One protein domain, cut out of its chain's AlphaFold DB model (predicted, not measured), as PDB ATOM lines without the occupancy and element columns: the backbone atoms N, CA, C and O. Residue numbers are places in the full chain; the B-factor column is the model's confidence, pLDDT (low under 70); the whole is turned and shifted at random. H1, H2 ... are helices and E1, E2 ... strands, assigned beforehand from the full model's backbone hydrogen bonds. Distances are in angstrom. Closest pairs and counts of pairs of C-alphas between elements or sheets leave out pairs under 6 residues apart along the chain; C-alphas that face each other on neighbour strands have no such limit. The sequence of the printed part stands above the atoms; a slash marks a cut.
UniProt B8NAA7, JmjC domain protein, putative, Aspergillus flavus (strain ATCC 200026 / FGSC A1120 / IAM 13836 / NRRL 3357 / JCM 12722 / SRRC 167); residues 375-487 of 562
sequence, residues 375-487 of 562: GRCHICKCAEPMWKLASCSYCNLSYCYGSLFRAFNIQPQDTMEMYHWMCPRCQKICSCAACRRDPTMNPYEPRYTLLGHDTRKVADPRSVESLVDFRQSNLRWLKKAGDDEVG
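This is residues 375 to 487 of the 562 residues of the protein "JmjC domain protein, putative" of Aspergillus flavus (strain ATCC 200026 / FGSC A1120 / IAM 13836 / NRRL 3357 / JCM 12722 / SRRC 167) (UniProt B8NAA7). This is a domain of little regular structure, mostly loops round the short helix H1, with the hairpin of E2 and E3 and helix H2 near its beginning and H3 near its end; residues 457 to 462 stick out. The printed part has 113 residues, 33 in three named helices and four strands, ordered E1, E2, E3, H1, H2, E4, H3, class mixed. It is compact, radius of gyration of the C-alphas 14.7 A, spanning 48 by 37 by 24 A.

E2 is residues 389 to 391, E3 398 to 400. H1, residues 401 to 408, 10.1 A long, begins at C-alpha 401 (195.457, 228.803, 341.224). H2 is residues 412 to 417. H3, residues 475 to 481, ends at C-alpha 481 (197.539, 229.629, 360.488). E1, 383 to 385, and E4, 463 to 465, pair with no named strand.

E2 and E3 are antiparallel; N 390 and O 399, 2.8 A apart, are within hydrogen-bond range. H1 and H2 only just touch, with 3 pairs of C-alphas within 8 A, closest Tyr 401 and Pro 412, 5.7 A. H1 and H3 are close but not clearly touching, closest C-alphas Ala 407 and Trp 477, 5.7 A. In H1, H2 and H3 every O i to N i+4 pair is within range.

The farthest C-alphas, Pro 439 and Pro 461, are 47.9 A apart. The printed part has no cut; H2 to E4 is a long link of 45 residues. No printed residue is under 70 in pLDDT.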
ATOM      1  N   GLY A 375     204.733 222.148 335.228       88.25
ATOM      2  CA  GLY A 375     205.389 222.776 336.377       88.25
ATOM      3  C   GLY A 375     204.913 222.157 337.694       88.25
ATOM      4  O   GLY A 375     203.889 221.479 337.740       88.25
ATOM      5  N   ARG A 376     205.638 222.385 338.796       94.06
ATOM      6  CA  ARG A 376     205.183 221.983 340.141       94.06
ATOM      7  C   ARG A 376     204.785 223.199 340.953       94.06
ATOM      8  O   ARG A 376     205.544 224.161 341.047       94.06
ATOM      9  N   CYS A 377     203.630 223.124 341.606       95.75
ATOM     10  CA  CYS A 377     203.212 224.166 342.531       95.75
ATOM     11  C   CYS A 377     204.171 224.250 343.729       95.75
ATOM     12  O   CYS A 377     204.488 223.246 344.366       95.75
ATOM     13  N   HIS A 378     204.584 225.460 344.105       95.44
ATOM     14  CA  HIS A 378     205.442 225.694 345.262       95.44
ATOM     15  C   HIS A 378     204.798 225.249 346.589       95.44
ATOM     16  O   HIS A 378     205.520 224.849 347.504       95.44
ATOM     17  N   ILE A 379     203.466 225.269 346.685       94.25
ATOM     18  CA  ILE A 379     202.706 224.968 347.904       94.25
ATOM     19  C   ILE A 379     202.342 223.488 347.989       94.25
ATOM     20  O   ILE A 379     202.897 222.778 348.825       94.25
ATOM     21  N   CYS A 380     201.448 223.004 347.123       91.94
ATOM     22  CA  CYS A 380     200.964 221.623 347.188       91.94
ATOM     23  C   CYS A 380     201.929 220.601 346.569       91.94
ATOM     24  O   CYS A 380     201.734 219.403 346.744       91.94
ATOM     25  N   LYS A 381     202.967 221.055 345.851       93.25
ATOM     26  CA  LYS A 381     203.940 220.219 345.120       93.25
ATOM     27  C   LYS A 381     203.347 219.347 344.007       93.25
ATOM     28  O   LYS A 381     204.112 218.645 343.345       93.25
ATOM     29  N   CYS A 382     202.040 219.433 343.752       91.44
ATOM     30  CA  CYS A 382     201.394 218.774 342.622       91.44
ATOM     31  C   CYS A 382     201.989 219.277 341.305       91.44
ATOM     32  O   CYS A 382     202.257 220.474 341.147       91.44
ATOM     33  N   ALA A 383     202.215 218.338 340.387       92.69
ATOM     34  CA  ALA A 383     202.576 218.644 339.015       92.69
ATOM     35  C   ALA A 383     201.303 218.993 338.245       92.69
ATOM     36  O   ALA A 383     200.351 218.218 338.255       92.69
ATOM     37  N   GLU A 384     201.300 220.150 337.599       93.00
ATOM     38  CA  GLU A 384     200.173 220.663 336.826       93.00
ATOM     39  C   GLU A 384     200.677 221.200 335.478       93.00
ATOM     40  O   GLU A 384     201.830 221.645 335.371       93.00
ATOM     41  N   PRO A 385     199.838 221.205 334.432       93.44
ATOM     42  CA  PRO A 385     200.142 221.906 333.194       93.44
ATOM     43  C   PRO A 385     200.440 223.391 333.442       93.44
ATOM     44  O   PRO A 385     199.811 224.030 334.285       93.44
ATOM     45  N   MET A 386     201.342 223.977 332.650       93.00
ATOM     46  CA  MET A 386     201.753 225.381 332.821       93.00
ATOM     47  C   MET A 386     200.598 226.389 332.741       93.00
ATOM     48  O   MET A 386     200.687 227.461 333.329       93.00
ATOM     49  N   TRP A 387     199.503 226.083 332.042       93.69
ATOM     50  CA  TRP A 387     198.333 226.968 331.960       93.69
ATOM     51  C   TRP A 387     197.484 226.990 333.244       93.69
ATOM     52  O   TRP A 387     196.758 227.952 333.459       93.69
ATOM     53  N   LYS A 388     197.618 225.988 334.127       95.56
ATOM     54  CA  LYS A 388     196.982 225.945 335.459       95.56
ATOM     55  C   LYS A 388     197.849 226.551 336.569       95.56
ATOM     56  O   LYS A 388     197.496 226.492 337.750       95.56
ATOM     57  N   LEU A 389     199.007 227.093 336.204       96.25
ATOM     58  CA  LEU A 389     199.985 227.645 337.126       96.25
ATOM     59  C   LEU A 389     200.202 229.139 336.853       96.25
ATOM     60  O   LEU A 389     200.449 229.553 335.719       96.25
ATOM     61  N   ALA A 390     200.186 229.935 337.918       96.81
ATOM     62  CA  ALA A 390     200.717 231.290 337.916       96.81
ATOM     63  C   ALA A 390     202.235 231.229 338.143       96.81
ATOM     64  O   ALA A 390     202.697 230.588 339.092       96.81
ATOM     65  N   SER A 391     203.011 231.877 337.275       95.81
ATOM     66  CA  SER A 391     204.476 231.926 337.358       95.81
ATOM     67  C   SER A 391     204.927 233.303 337.821       95.81
ATOM     68  O   SER A 391     204.465 234.309 337.293       95.81
ATOM     69  N   CYS A 392     205.821 233.344 338.808       96.81
ATOM     70  CA  CYS A 392     206.359 234.592 339.341       96.81
ATOM     71  C   CYS A 392     207.284 235.276 338.325       96.81
ATOM     72  O   CYS A 392     208.137 234.616 337.738       96.81
ATOM     73  N   SER A 393     207.198 236.600 338.189       96.81
ATOM     74  CA  SER A 393     208.137 237.370 337.355       96.81
ATOM     75  C   SER A 393     209.508 237.575 338.013       96.81
ATOM     76  O   SER A 393     210.486 237.857 337.333       96.81
ATOM     77  N   TYR A 394     209.594 237.408 339.337       96.38
ATOM     78  CA  TYR A 394     210.787 237.721 340.137       96.38
ATOM     79  C   TYR A 394     211.540 236.481 340.644       96.38
ATOM     80  O   TYR A 394     212.578 236.599 341.290       96.38
ATOM     81  N   CYS A 395     211.007 235.275 340.422       95.12
ATOM     82  CA  CYS A 395     211.693 234.030 340.765       95.12
ATOM     83  C   CYS A 395     211.171 232.856 339.930       95.12
ATOM     84  O   CYS A 395     210.114 232.941 339.321       95.12
ATOM     85  N   ASN A 396     211.854 231.711 339.979       93.19
ATOM     86  CA  ASN A 396     211.506 230.527 339.178       93.19
ATOM     87  C   ASN A 396     210.403 229.648 339.802       93.19
ATOM     88  O   ASN A 396     210.371 228.438 339.584       93.19
ATOM     89  N   LEU A 397     209.540 230.219 340.646       95.12
ATOM     90  CA  LEU A 397     208.477 229.476 341.320       95.12
ATOM     91  C   LEU A 397     207.131 229.678 340.635       95.12
ATOM     92  O   LEU A 397     206.772 230.788 340.238       95.12
ATOM     93  N   SER A 398     206.352 228.601 340.614       96.38
ATOM     94  CA  SER A 398     204.982 228.597 340.117       96.38
ATOM     95  C   SER A 398     204.010 228.134 341.197       96.38
ATOM     96  O   SER A 398     204.351 227.334 342.072       96.38
ATOM     97  N   TYR A 399     202.781 228.629 341.144       97.44
ATOM     98  CA  TYR A 399     201.722 228.336 342.102       97.44
ATOM     99  C   TYR A 399     200.471 227.907 341.340       97.44
ATOM    100  O   TYR A 399     200.104 228.554 340.367       97.44
ATOM    101  N   CYS A 400     199.809 226.822 341.756       96.94
ATOM    102  CA  CYS A 400     198.503 226.514 341.185       96.94
ATOM    103  C   CYS A 400     197.463 227.488 341.732       96.94
ATOM    104  O   CYS A 400     197.512 227.865 342.908       96.94
ATOM    105  N   TYR A 401     196.512 227.856 340.880       97.38
ATOM    106  CA  TYR A 401     195.457 228.803 341.224       97.38
ATOM    107  C   TYR A 401     194.637 228.357 342.440       97.38
ATOM    108  O   TYR A 401     194.351 229.169 343.310       97.38
ATOM    109  N   GLY A 402     194.365 227.056 342.589       95.69
ATOM    110  CA  GLY A 402     193.672 226.534 343.772       95.69
ATOM    111  C   GLY A 402     194.411 226.769 345.098       95.69
ATOM    112  O   GLY A 402     193.773 227.024 346.117       95.69
ATOM    113  N   SER A 403     195.752 226.724 345.107       95.31
ATOM    114  CA  SER A 403     196.525 227.055 346.316       95.31
ATOM    115  C   SER A 403     196.522 228.557 346.592       95.31
ATOM    116  O   SER A 403     196.453 228.944 347.751       95.31
ATOM    117  N   LEU A 404     196.594 229.391 345.550       96.81
ATOM    118  CA  LEU A 404     196.506 230.852 345.684       96.81
ATOM    119  C   LEU A 404     195.154 231.266 346.269       96.81
ATOM    120  O   LEU A 404     195.115 231.977 347.269       96.81
ATOM    121  N   PHE A 405     194.076 230.700 345.732       95.81
ATOM    122  CA  PHE A 405     192.717 230.973 346.173       95.81
ATOM    123  C   PHE A 405     192.496 230.574 347.637       95.81
ATOM    124  O   PHE A 405     192.121 231.402 348.460       95.81
ATOM    125  N   ARG A 406     192.804 229.322 348.004       94.44
ATOM    126  CA  ARG A 406     192.482 228.805 349.347       94.44
ATOM    127  C   ARG A 406     193.473 229.203 350.436       94.44
ATOM    128  O   ARG A 406     193.068 229.360 351.580       94.44
ATOM    129  N   ALA A 407     194.764 229.302 350.119       93.69
ATOM    130  CA  ALA A 407     195.793 229.551 351.132       93.69
ATOM    131  C   ALA A 407     196.149 231.033 351.289       93.69
ATOM    132  O   ALA A 407     196.741 231.391 352.304       93.69
ATOM    133  N   PHE A 408     195.844 231.864 350.287       95.06
ATOM    134  CA  PHE A 408     196.240 233.276 350.255       95.06
ATOM    135  C   PHE A 408     195.086 234.239 349.953       95.06
ATOM    136  O   PHE A 408     195.329 235.436 349.876       95.06
ATOM    137  N   ASN A 409     193.856 233.740 349.760       94.12
ATOM    138  CA  ASN A 409     192.712 234.536 349.296       94.12
ATOM    139  C   ASN A 409     193.018 235.339 348.010       94.12
ATOM    140  O   ASN A 409     192.501 236.437 347.839       94.12
ATOM    141  N   ILE A 410     193.868 234.801 347.123       96.00
ATOM    142  CA  ILE A 410     194.229 235.416 345.835       96.00
ATOM    143  C   ILE A 410     193.466 234.697 344.723       96.00
ATOM    144  O   ILE A 410     193.682 233.503 344.484       96.00
ATOM    145  N   GLN A 411     192.594 235.414 344.025       95.69
ATOM    146  CA  GLN A 411     191.817 234.876 342.918       95.69
ATOM    147  C   GLN A 411     192.685 234.691 341.660       95.69
ATOM    148  O   GLN A 411     193.691 235.381 341.479       95.69
ATOM    149  N   PRO A 412     192.322 233.765 340.749       97.19
ATOM    150  CA  PRO A 412     192.975 233.650 339.448       97.19
ATOM    151  C   PRO A 412     193.110 234.986 338.716       97.19
ATOM    152  O   PRO A 412     194.202 235.297 338.237       97.19
ATOM    153  N   GLN A 413     192.038 235.785 338.698       96.12
ATOM    154  CA  GLN A 413     192.015 237.103 338.069       96.12
ATOM    155  C   GLN A 413     193.097 238.035 338.632       96.12
ATOM    156  O   GLN A 413     193.875 238.557 337.839       96.12
ATOM    157  N   ASP A 414     193.225 238.155 339.960       96.31
ATOM    158  CA  ASP A 414     194.207 239.028 340.634       96.31
ATOM    159  C   ASP A 414     195.643 238.787 340.154       96.31
ATOM    160  O   ASP A 414     196.470 239.690 340.055       96.31
ATOM    161  N   THR A 415     195.971 237.533 339.842       96.81
ATOM    162  CA  THR A 415     197.308 237.191 339.344       96.81
ATOM    163  C   THR A 415     197.485 237.466 337.856       96.81
ATOM    164  O   THR A 415     198.599 237.734 337.416       96.81
ATOM    165  N   MET A 416     196.406 237.354 337.078       96.19
ATOM    166  CA  MET A 416     196.425 237.526 335.627       96.19
ATOM    167  C   MET A 416     196.329 238.998 335.226       96.19
ATOM    168  O   MET A 416     196.829 239.352 334.162       96.19
ATOM    169  N   GLU A 417     195.724 239.847 336.062       95.56
ATOM    170  CA  GLU A 417     195.639 241.288 335.807       95.56
ATOM    171  C   GLU A 417     196.999 241.988 335.928       95.56
ATOM    172  O   GLU A 417     197.246 243.000 335.273       95.56
ATOM    173  N   MET A 418     197.927 241.434 336.712       95.19
ATOM    174  CA  MET A 418     199.264 242.000 336.876       95.19
ATOM    175  C   MET A 418     200.183 241.650 335.697       95.19
ATOM    176  O   MET A 418     200.460 240.480 335.438       95.19
ATOM    177  N   TYR A 419     200.773 242.665 335.053       92.94
ATOM    178  CA  TYR A 419     201.815 242.463 334.032       92.94
ATOM    179  C   TYR A 419     203.052 241.737 334.584       92.94
ATOM    180  O   TYR A 419     203.630 240.873 333.923       92.94
ATOM    181  N   HIS A 420     203.436 242.067 335.820       95.06
ATOM    182  CA  HIS A 420     204.559 241.460 336.529       95.06
ATOM    183  C   HIS A 420     204.098 240.924 337.881       95.06
ATOM    184  O   HIS A 420     204.255 241.563 338.921       95.06
ATOM    185  N   TRP A 421     203.486 239.740 337.863       96.94
ATOM    186  CA  TRP A 421     202.959 239.136 339.079       96.94
ATOM    187  C   TRP A 421     204.077 238.692 340.031       96.94
ATOM    188  O   TRP A 421     204.994 237.936 339.678       96.94
ATOM    189  N   MET A 422     203.972 239.137 341.282       97.25
ATOM    190  CA  MET A 422     204.879 238.773 342.363       97.25
ATOM    191  C   MET A 422     204.243 237.696 343.242       97.25
ATOM    192  O   MET A 422     203.174 237.890 343.810       97.25
ATOM    193  N   CYS A 423     204.910 236.551 343.381       97.00
ATOM    194  CA  CYS A 423     204.352 235.440 344.146       97.00
ATOM    195  C   CYS A 423     204.405 235.659 345.672       97.00
ATOM    196  O   CYS A 423     205.259 236.413 346.155       97.00
ATOM    197  N   PRO A 424     203.615 234.893 346.455       97.06
ATOM    198  CA  PRO A 424     203.606 234.975 347.917       97.06
ATOM    199  C   PRO A 424     204.981 234.842 348.588       97.06
ATOM    200  O   PRO A 424     205.211 235.423 349.641       97.06
ATOM    201  N   ARG A 425     205.933 234.092 348.009       96.38
ATOM    202  CA  ARG A 425     207.299 234.005 348.562       96.38
ATOM    203  C   ARG A 425     208.081 235.301 348.367       96.38
ATOM    204  O   ARG A 425     208.749 235.732 349.298       96.38
ATOM    205  N   CYS A 426     208.015 235.903 347.183       96.38
ATOM    206  CA  CYS A 426     208.698 237.168 346.902       96.38
ATOM    207  C   CYS A 426     208.099 238.322 347.719       96.38
ATOM    208  O   CYS A 426     208.839 239.179 348.182       96.38
ATOM    209  N   GLN A 427     206.792 238.269 347.983       96.06
ATOM    210  CA  GLN A 427     206.095 239.182 348.894       96.06
ATOM    211  C   GLN A 427     206.344 238.884 350.384       96.06
ATOM    212  O   GLN A 427     205.810 239.577 351.240       96.06
ATOM    213  N   LYS A 428     207.135 237.853 350.713       96.06
ATOM    214  CA  LYS A 428     207.421 237.394 352.084       96.06
ATOM    215  C   LYS A 428     206.202 236.929 352.892       96.06
ATOM    216  O   LYS A 428     206.280 236.837 354.111       96.06
ATOM    217  N   ILE A 429     205.112 236.551 352.225       95.38
ATOM    218  CA  ILE A 429     203.866 236.079 352.853       95.38
ATOM    219  C   ILE A 429     203.615 234.572 352.687       95.38
ATOM    220  O   ILE A 429     202.532 234.065 352.966       95.38
ATOM    221  N   CYS A 430     204.593 233.804 352.203       94.69
ATOM    222  CA  CYS A 430     204.402 232.387 351.890       94.69
ATOM    223  C   CYS A 430     204.171 231.521 353.144       94.69
ATOM    224  O   CYS A 430     205.020 231.430 354.025       94.69
ATOM    225  N   SER A 431     203.069 230.767 353.167       89.44
ATOM    226  CA  SER A 431     202.676 229.907 354.292       89.44
ATOM    227  C   SER A 431     203.229 228.469 354.229       89.44
ATOM    228  O   SER A 431     202.806 227.589 354.993       89.44
ATOM    229  N   CYS A 432     204.174 228.174 353.328       90.19
ATOM    230  CA  CYS A 432     204.746 226.832 353.170       90.19
ATOM    231  C   CYS A 432     205.744 226.495 354.296       90.19
ATOM    232  O   CYS A 432     206.404 227.375 354.837       90.19
ATOM    233  N   ALA A 433     205.882 225.211 354.646       88.06
ATOM    234  CA  ALA A 433     206.723 224.796 355.777       88.06
ATOM    235  C   ALA A 433     208.210 225.149 355.596       88.06
ATOM    236  O   ALA A 433     208.898 225.407 356.575       88.06
ATOM    237  N   ALA A 434     208.705 225.169 354.353       90.81
ATOM    238  CA  ALA A 434     210.082 225.558 354.063       90.81
ATOM    239  C   ALA A 434     210.295 227.071 354.224       90.81
ATOM    240  O   ALA A 434     211.290 227.477 354.810       90.81
ATOM    241  N   CYS A 435     209.350 227.892 353.753       92.00
ATOM    242  CA  CYS A 435     209.417 229.347 353.892       92.00
ATOM    243  C   CYS A 435     209.219 229.796 355.341       92.00
ATOM    244  O   CYS A 435     209.896 230.715 355.764       92.00
ATOM    245  N   ARG A 436     208.391 229.106 356.136       88.44
ATOM    246  CA  ARG A 436     208.203 229.422 357.564       88.44
ATOM    247  C   ARG A 436     209.475 229.314 358.420       88.44
ATOM    248  O   ARG A 436     209.465 229.774 359.551       88.44
ATOM    249  N   ARG A 437     210.542 228.681 357.919       90.06
ATOM    250  CA  ARG A 437     211.837 228.608 358.622       90.06
ATOM    251  C   ARG A 437     212.663 229.887 358.487       90.06
ATOM    252  O   ARG A 437     213.612 230.063 359.239       90.06
ATOM    253  N   ASP A 438     212.351 230.723 357.503       90.88
ATOM    254  CA  ASP A 438     213.021 231.999 357.291       90.88
ATOM    255  C   ASP A 438     212.400 233.049 358.231       90.88
ATOM    256  O   ASP A 438     211.196 233.300 358.125       90.88
ATOM    257  N   PRO A 439     213.183 233.672 359.133       89.69
ATOM    258  CA  PRO A 439     212.668 234.650 360.092       89.69
ATOM    259  C   PRO A 439     212.164 235.939 359.428       89.69
ATOM    260  O   PRO A 439     211.467 236.720 360.066       89.69
ATOM    261  N   THR A 440     212.502 236.184 358.158       92.31
ATOM    262  CA  THR A 440     212.032 237.360 357.412       92.31
ATOM    263  C   THR A 440     210.647 237.172 356.788       92.31
ATOM    264  O   THR A 440     210.101 238.121 356.221       92.31
ATOM    265  N   MET A 441     210.082 235.963 356.853       93.25
ATOM    266  CA  MET A 441     208.755 235.655 356.324       93.25
ATOM    267  C   MET A 441     207.679 235.992 357.356       93.25
ATOM    268  O   MET A 441     207.778 235.582 358.509       93.25
ATOM    269  N   ASN A 442     206.613 236.655 356.911       92.44
ATOM    270  CA  ASN A 442     205.383 236.854 357.672       92.44
ATOM    271  C   ASN A 442     204.241 236.073 356.998       92.44
ATOM    272  O   ASN A 442     203.583 236.614 356.107       92.44
ATOM    273  N   PRO A 443     204.056 234.777 357.322       91.62
ATOM    274  CA  PRO A 443     203.099 233.912 356.641       91.62
ATOM    275  C   PRO A 443     201.698 234.516 356.579       91.62
ATOM    276  O   PRO A 443     201.164 234.953 357.587       91.62
ATOM    277  N   TYR A 444     201.085 234.469 355.399       92.00
ATOM    278  CA  TYR A 444     199.724 234.947 355.219       92.00
ATOM    279  C   TYR A 444     198.731 234.147 356.064       92.00
ATOM    280  O   TYR A 444     198.739 232.908 356.041       92.00
ATOM    281  N   GLU A 445     197.846 234.874 356.734       88.75
ATOM    282  CA  GLU A 445     196.689 234.342 357.440       88.75
ATOM    283  C   GLU A 445     195.437 234.584 356.590       88.75
ATOM    284  O   GLU A 445     195.160 235.739 356.240       88.75
ATOM    285  N   PRO A 446     194.696 233.524 356.212       89.00
ATOM    286  CA  PRO A 446     193.470 233.688 355.451       89.00
ATOM    287  C   PRO A 446     192.474 234.619 356.151       89.00
ATOM    288  O   PRO A 446     192.242 234.502 357.351       89.00
ATOM    289  N   ARG A 447     191.894 235.552 355.390       87.06
ATOM    290  CA  ARG A 447     191.054 236.645 355.919       87.06
ATOM    291  C   ARG A 447     189.627 236.226 356.255       87.06
ATOM    292  O   ARG A 447     188.985 236.882 357.070       87.06
ATOM    293  N   TYR A 448     189.137 235.191 355.589       87.38
ATOM    294  CA  TYR A 448     187.768 234.708 355.708       87.38
ATOM    295  C   TYR A 448     187.708 233.199 355.498       87.38
ATOM    296  O   TYR A 448     188.587 232.592 354.862       87.38
ATOM    297  N   THR A 449     186.658 232.606 356.042       90.81
ATOM    298  CA  THR A 449     186.337 231.190 355.916       90.81
ATOM    299  C   THR A 449     185.738 230.899 354.540       90.81
ATOM    300  O   THR A 449     184.999 231.697 353.984       90.81
ATOM    301  N   LEU A 450     186.112 229.765 353.947       91.50
ATOM    302  CA  LEU A 450     185.545 229.240 352.706       91.50
ATOM    303  C   LEU A 450     185.106 227.807 352.972       91.50
ATOM    304  O   LEU A 450     185.960 226.935 353.170       91.50
ATOM    305  N   LEU A 451     183.798 227.562 352.951       89.50
ATOM    306  CA  LEU A 451     183.218 226.227 353.133       89.50
ATOM    307  C   LEU A 451     183.343 225.375 351.866       89.50
ATOM    308  O   LEU A 451     183.615 224.178 351.950       89.50
ATOM    309  N   GLY A 452     183.279 226.020 350.702       89.00
ATOM    310  CA  GLY A 452     183.333 225.374 349.398       89.00
ATOM    311  C   GLY A 452     181.948 224.936 348.927       89.00
ATOM    312  O   GLY A 452     181.150 224.412 349.698       89.00
ATOM    313  N   HIS A 453     181.672 225.143 347.639       86.81
ATOM    314  CA  HIS A 453     180.344 224.942 347.055       86.81
ATOM    315  C   HIS A 453     180.408 223.966 345.891       86.81
ATOM    316  O   HIS A 453     181.255 224.091 345.004       86.81
ATOM    317  N   ASP A 454     179.486 223.005 345.876       89.81
ATOM    318  CA  ASP A 454     179.294 222.118 344.731       89.81
ATOM    319  C   ASP A 454     178.381 222.751 343.691       89.81
ATOM    320  O   ASP A 454     177.194 222.448 343.579       89.81
ATOM    321  N   THR A 455     178.994 223.637 342.911       88.44
ATOM    322  CA  THR A 455     178.381 224.374 341.803       88.44
ATOM    323  C   THR A 455     177.812 223.457 340.720       88.44
ATOM    324  O   THR A 455     176.906 223.869 340.006       88.44
ATOM    325  N   ARG A 456     178.245 222.189 340.630       88.38
ATOM    326  CA  ARG A 456     177.737 221.207 339.649       88.38
ATOM    327  C   ARG A 456     176.251 220.899 339.804       88.38
ATOM    328  O   ARG A 456     175.640 220.398 338.871       88.38
ATOM    329  N   LYS A 457     175.685 221.156 340.985       87.44
ATOM    330  CA  LYS A 457     174.259 220.945 341.262       87.44
ATOM    331  C   LYS A 457     173.364 222.025 340.646       87.44
ATOM    332  O   LYS A 457     172.164 221.806 340.541       87.44
ATOM    333  N   VAL A 458     173.932 223.180 340.292       88.62
ATOM    334  CA  VAL A 458     173.180 224.382 339.890       88.62
ATOM    335  C   VAL A 458     173.638 224.924 338.534       88.62
ATOM    336  O   VAL A 458     172.808 225.379 337.745       88.62
ATOM    337  N   ALA A 459     174.943 224.885 338.258       90.19
ATOM    338  CA  ALA A 459     175.520 225.294 336.985       90.19
ATOM    339  C   ALA A 459     175.092 224.352 335.851       90.19
ATOM    340  O   ALA A 459     174.762 223.188 336.086       90.19
ATOM    341  N   ASP A 460     175.144 224.852 334.616       92.38
ATOM    342  CA  ASP A 460     174.846 224.057 333.426       92.38
ATOM    343  C   ASP A 460     175.655 222.738 333.410       92.38
ATOM    344  O   ASP A 460     176.861 222.778 333.675       92.38
ATOM    345  N   PRO A 461     175.060 221.577 333.075       91.06
ATOM    346  CA  PRO A 461     175.746 220.279 333.110       91.06
ATOM    347  C   PRO A 461     177.012 220.184 332.244       91.06
ATOM    348  O   PRO A 461     177.883 219.355 332.509       91.06
ATOM    349  N   ARG A 462     177.141 221.030 331.213       92.69
ATOM    350  CA  ARG A 462     178.317 221.121 330.328       92.69
ATOM    351  C   ARG A 462     179.498 221.829 331.008       92.69
ATOM    352  O   ARG A 462     180.606 221.834 330.460       92.69
ATOM    353  N   SER A 463     179.266 222.446 332.166       94.88
ATOM    354  CA  SER A 463     180.214 223.284 332.898       94.88
ATOM    355  C   SER A 463     181.340 222.493 333.560       94.88
ATOM    356  O   SER A 463     181.152 221.416 334.122       94.88
ATOM    357  N   VAL A 464     182.533 223.084 333.574       95.19
ATOM    358  CA  VAL A 464     183.728 222.561 334.238       95.19
ATOM    359  C   VAL A 464     184.508 223.670 334.944       95.19
ATOM    360  O   VAL A 464     184.580 224.814 334.492       95.19
ATOM    361  N   GLU A 465     185.178 223.291 336.031       95.31
ATOM    362  CA  GLU A 465     186.111 224.135 336.778       95.31
ATOM    363  C   GLU A 465     187.556 223.705 336.479       95.31
ATOM    364  O   GLU A 465     188.019 222.639 336.887       95.31
ATOM    365  N   SER A 466     188.285 224.528 335.726       94.44
ATOM    366  CA  SER A 466     189.600 224.179 335.176       94.44
ATOM    367  C   SER A 466     190.790 224.654 336.016       94.44
ATOM    368  O   SER A 466     191.830 223.987 336.014       94.44
ATOM    369  N   LEU A 467     190.668 225.796 336.708       95.50
ATOM    370  CA  LEU A 467     191.770 226.419 337.465       95.50
ATOM    371  C   LEU A 467     191.649 226.234 338.980       95.50
ATOM    372  O   LEU A 467     192.648 225.972 339.657       95.50
ATOM    373  N   VAL A 468     190.436 226.376 339.513       94.19
ATOM    374  CA  VAL A 468     190.135 226.290 340.943       94.19
ATOM    375  C   VAL A 468     188.948 225.357 341.117       94.19
ATOM    376  O   VAL A 468     187.910 225.593 340.523       94.19
ATOM    377  N   ASP A 469     189.120 224.318 341.929       92.94
ATOM    378  CA  ASP A 469     188.013 223.490 342.422       92.94
ATOM    379  C   ASP A 469     187.364 224.220 343.604       92.94
ATOM    380  O   ASP A 469     187.968 224.278 344.686       92.94
ATOM    381  N   PHE A 470     186.198 224.830 343.372       91.56
ATOM    382  CA  PHE A 470     185.501 225.678 344.349       91.56
ATOM    383  C   PHE A 470     184.730 224.868 345.397       91.56
ATOM    384  O   PHE A 470     184.327 225.422 346.416       91.56
ATOM    385  N   ARG A 471     184.627 223.546 345.222       92.12
ATOM    386  CA  ARG A 471     184.094 222.610 346.230       92.12
ATOM    387  C   ARG A 471     184.992 222.468 347.450       92.12
ATOM    388  O   ARG A 471     184.570 221.963 348.483       92.12
ATOM    389  N   GLN A 472     186.267 222.829 347.320       92.81
ATOM    390  CA  GLN A 472     187.242 222.633 348.385       92.81
ATOM    391  C   GLN A 472     187.242 223.806 349.362       92.81
ATOM    392  O   GLN A 472     187.500 224.944 348.971       92.81
ATOM    393  N   SER A 473     187.083 223.489 350.646       93.00
ATOM    394  CA  SER A 473     187.178 224.451 351.742       93.00
ATOM    395  C   SER A 473     188.609 224.944 351.988       93.00
ATOM    396  O   SER A 473     189.600 224.309 351.594       93.00
ATOM    397  N   ASN A 474     188.747 226.073 352.691       94.00
ATOM    398  CA  ASN A 474     190.040 226.567 353.178       94.00
ATOM    399  C   ASN A 474     190.320 226.242 354.658       94.00
ATOM    400  O   ASN A 474     191.379 226.615 355.160       94.00
ATOM    401  N   LEU A 475     189.449 225.484 355.335       89.94
ATOM    402  CA  LEU A 475     189.545 225.174 356.771       89.94
ATOM    403  C   LEU A 475     190.912 224.609 357.183       89.94
ATOM    404  O   LEU A 475     191.464 224.938 358.231       89.94
ATOM    405  N   ARG A 476     191.526 223.782 356.327       89.06
ATOM    406  CA  ARG A 476     192.876 223.246 356.573       89.06
ATOM    407  C   ARG A 476     193.942 224.348 356.658       89.06
ATOM    408  O   ARG A 476     194.920 224.192 357.389       89.06
ATOM    409  N   TRP A 477     193.796 225.420 355.885       88.50
ATOM    410  CA  TRP A 477     194.726 226.549 355.876       88.50
ATOM    411  C   TRP A 477     194.539 227.443 357.095       88.50
ATOM    412  O   TRP A 477     195.546 227.826 357.685       88.50
ATOM    413  N   LEU A 478     193.292 227.668 357.519       87.62
ATOM    414  CA  LEU A 478     192.968 228.365 358.768       87.62
ATOM    415  C   LEU A 478     193.585 227.650 359.978       87.62
ATOM    416  O   LEU A 478     194.393 228.239 360.693       87.62
ATOM    417  N   LYS A 479     193.373 226.332 360.104       85.75
ATOM    418  CA  LYS A 479     194.015 225.499 361.143       85.75
ATOM    419  C   LYS A 479     195.539 225.601 361.142       85.75
ATOM    420  O   LYS A 479     196.173 225.627 362.190       85.75
ATOM    421  N   LYS A 480     196.158 225.692 359.963       82.75
ATOM    422  CA  LYS A 480     197.618 225.844 359.832       82.75
ATOM    423  C   LYS A 480     198.115 227.255 360.187       82.75
ATOM    424  O   LYS A 480     199.306 227.439 360.461       82.75
ATOM    425  N   ALA A 481     197.254 228.258 360.087       81.81
ATOM    426  CA  ALA A 481     197.539 229.629 360.488       81.81
ATOM    427  C   ALA A 481     197.348 229.852 362.000       81.81
ATOM    428  O   ALA A 481     197.812 230.861 362.500       81.81
ATOM    429  N   GLY A 482     196.764 228.892 362.726       77.44
ATOM    430  CA  GLY A 482     196.485 229.009 364.162       77.44
ATOM    431  C   GLY A 482     195.009 229.237 364.496       77.44
ATOM    432  O   GLY A 482     194.705 229.385 365.667       77.44
ATOM    433  N   ASP A 483     194.134 229.230 363.480       73.94
ATOM    434  CA  ASP A 483     192.669 229.363 363.544       73.94
ATOM    435  C   ASP A 483     192.126 230.228 364.690       73.94
ATOM    436  O   ASP A 483     191.549 229.730 365.654       73.94
ATOM    437  N   ASP A 484     192.304 231.542 364.564       82.25
ATOM    438  CA  ASP A 484     191.747 232.524 365.498       82.25
ATOM    439  C   ASP A 484     190.413 233.081 364.974       82.25
ATOM    440  O   ASP A 484     190.345 234.189 364.439       82.25
ATOM    441  N   GLU A 485     189.344 232.282 365.055       82.94
ATOM    442  CA  GLU A 485     187.991 232.703 364.651       82.94
ATOM    443  C   GLU A 485     187.549 233.972 365.391       82.94
ATOM    444  O   GLU A 485     187.124 234.952 364.776       82.94
ATOM    445  N   VAL A 486     187.725 233.991 366.715       82.19
ATOM    446  CA  VAL A 486     187.327 235.116 367.571       82.19
ATOM    447  C   VAL A 486     188.090 236.388 367.193       82.19
ATOM    448  O   VAL A 486     187.498 237.468 367.131       82.19
ATOM    449  N   GLY A 487     189.391 236.291 366.920       82.81
ATOM    450  CA  GLY A 487     190.200 237.411 366.449       82.81
ATOM    451  C   GLY A 487     189.787 237.910 365.069       82.81
ATOM    452  O   GLY A 487     189.697 239.125 364.879       82.81
TER     453      GLY A 487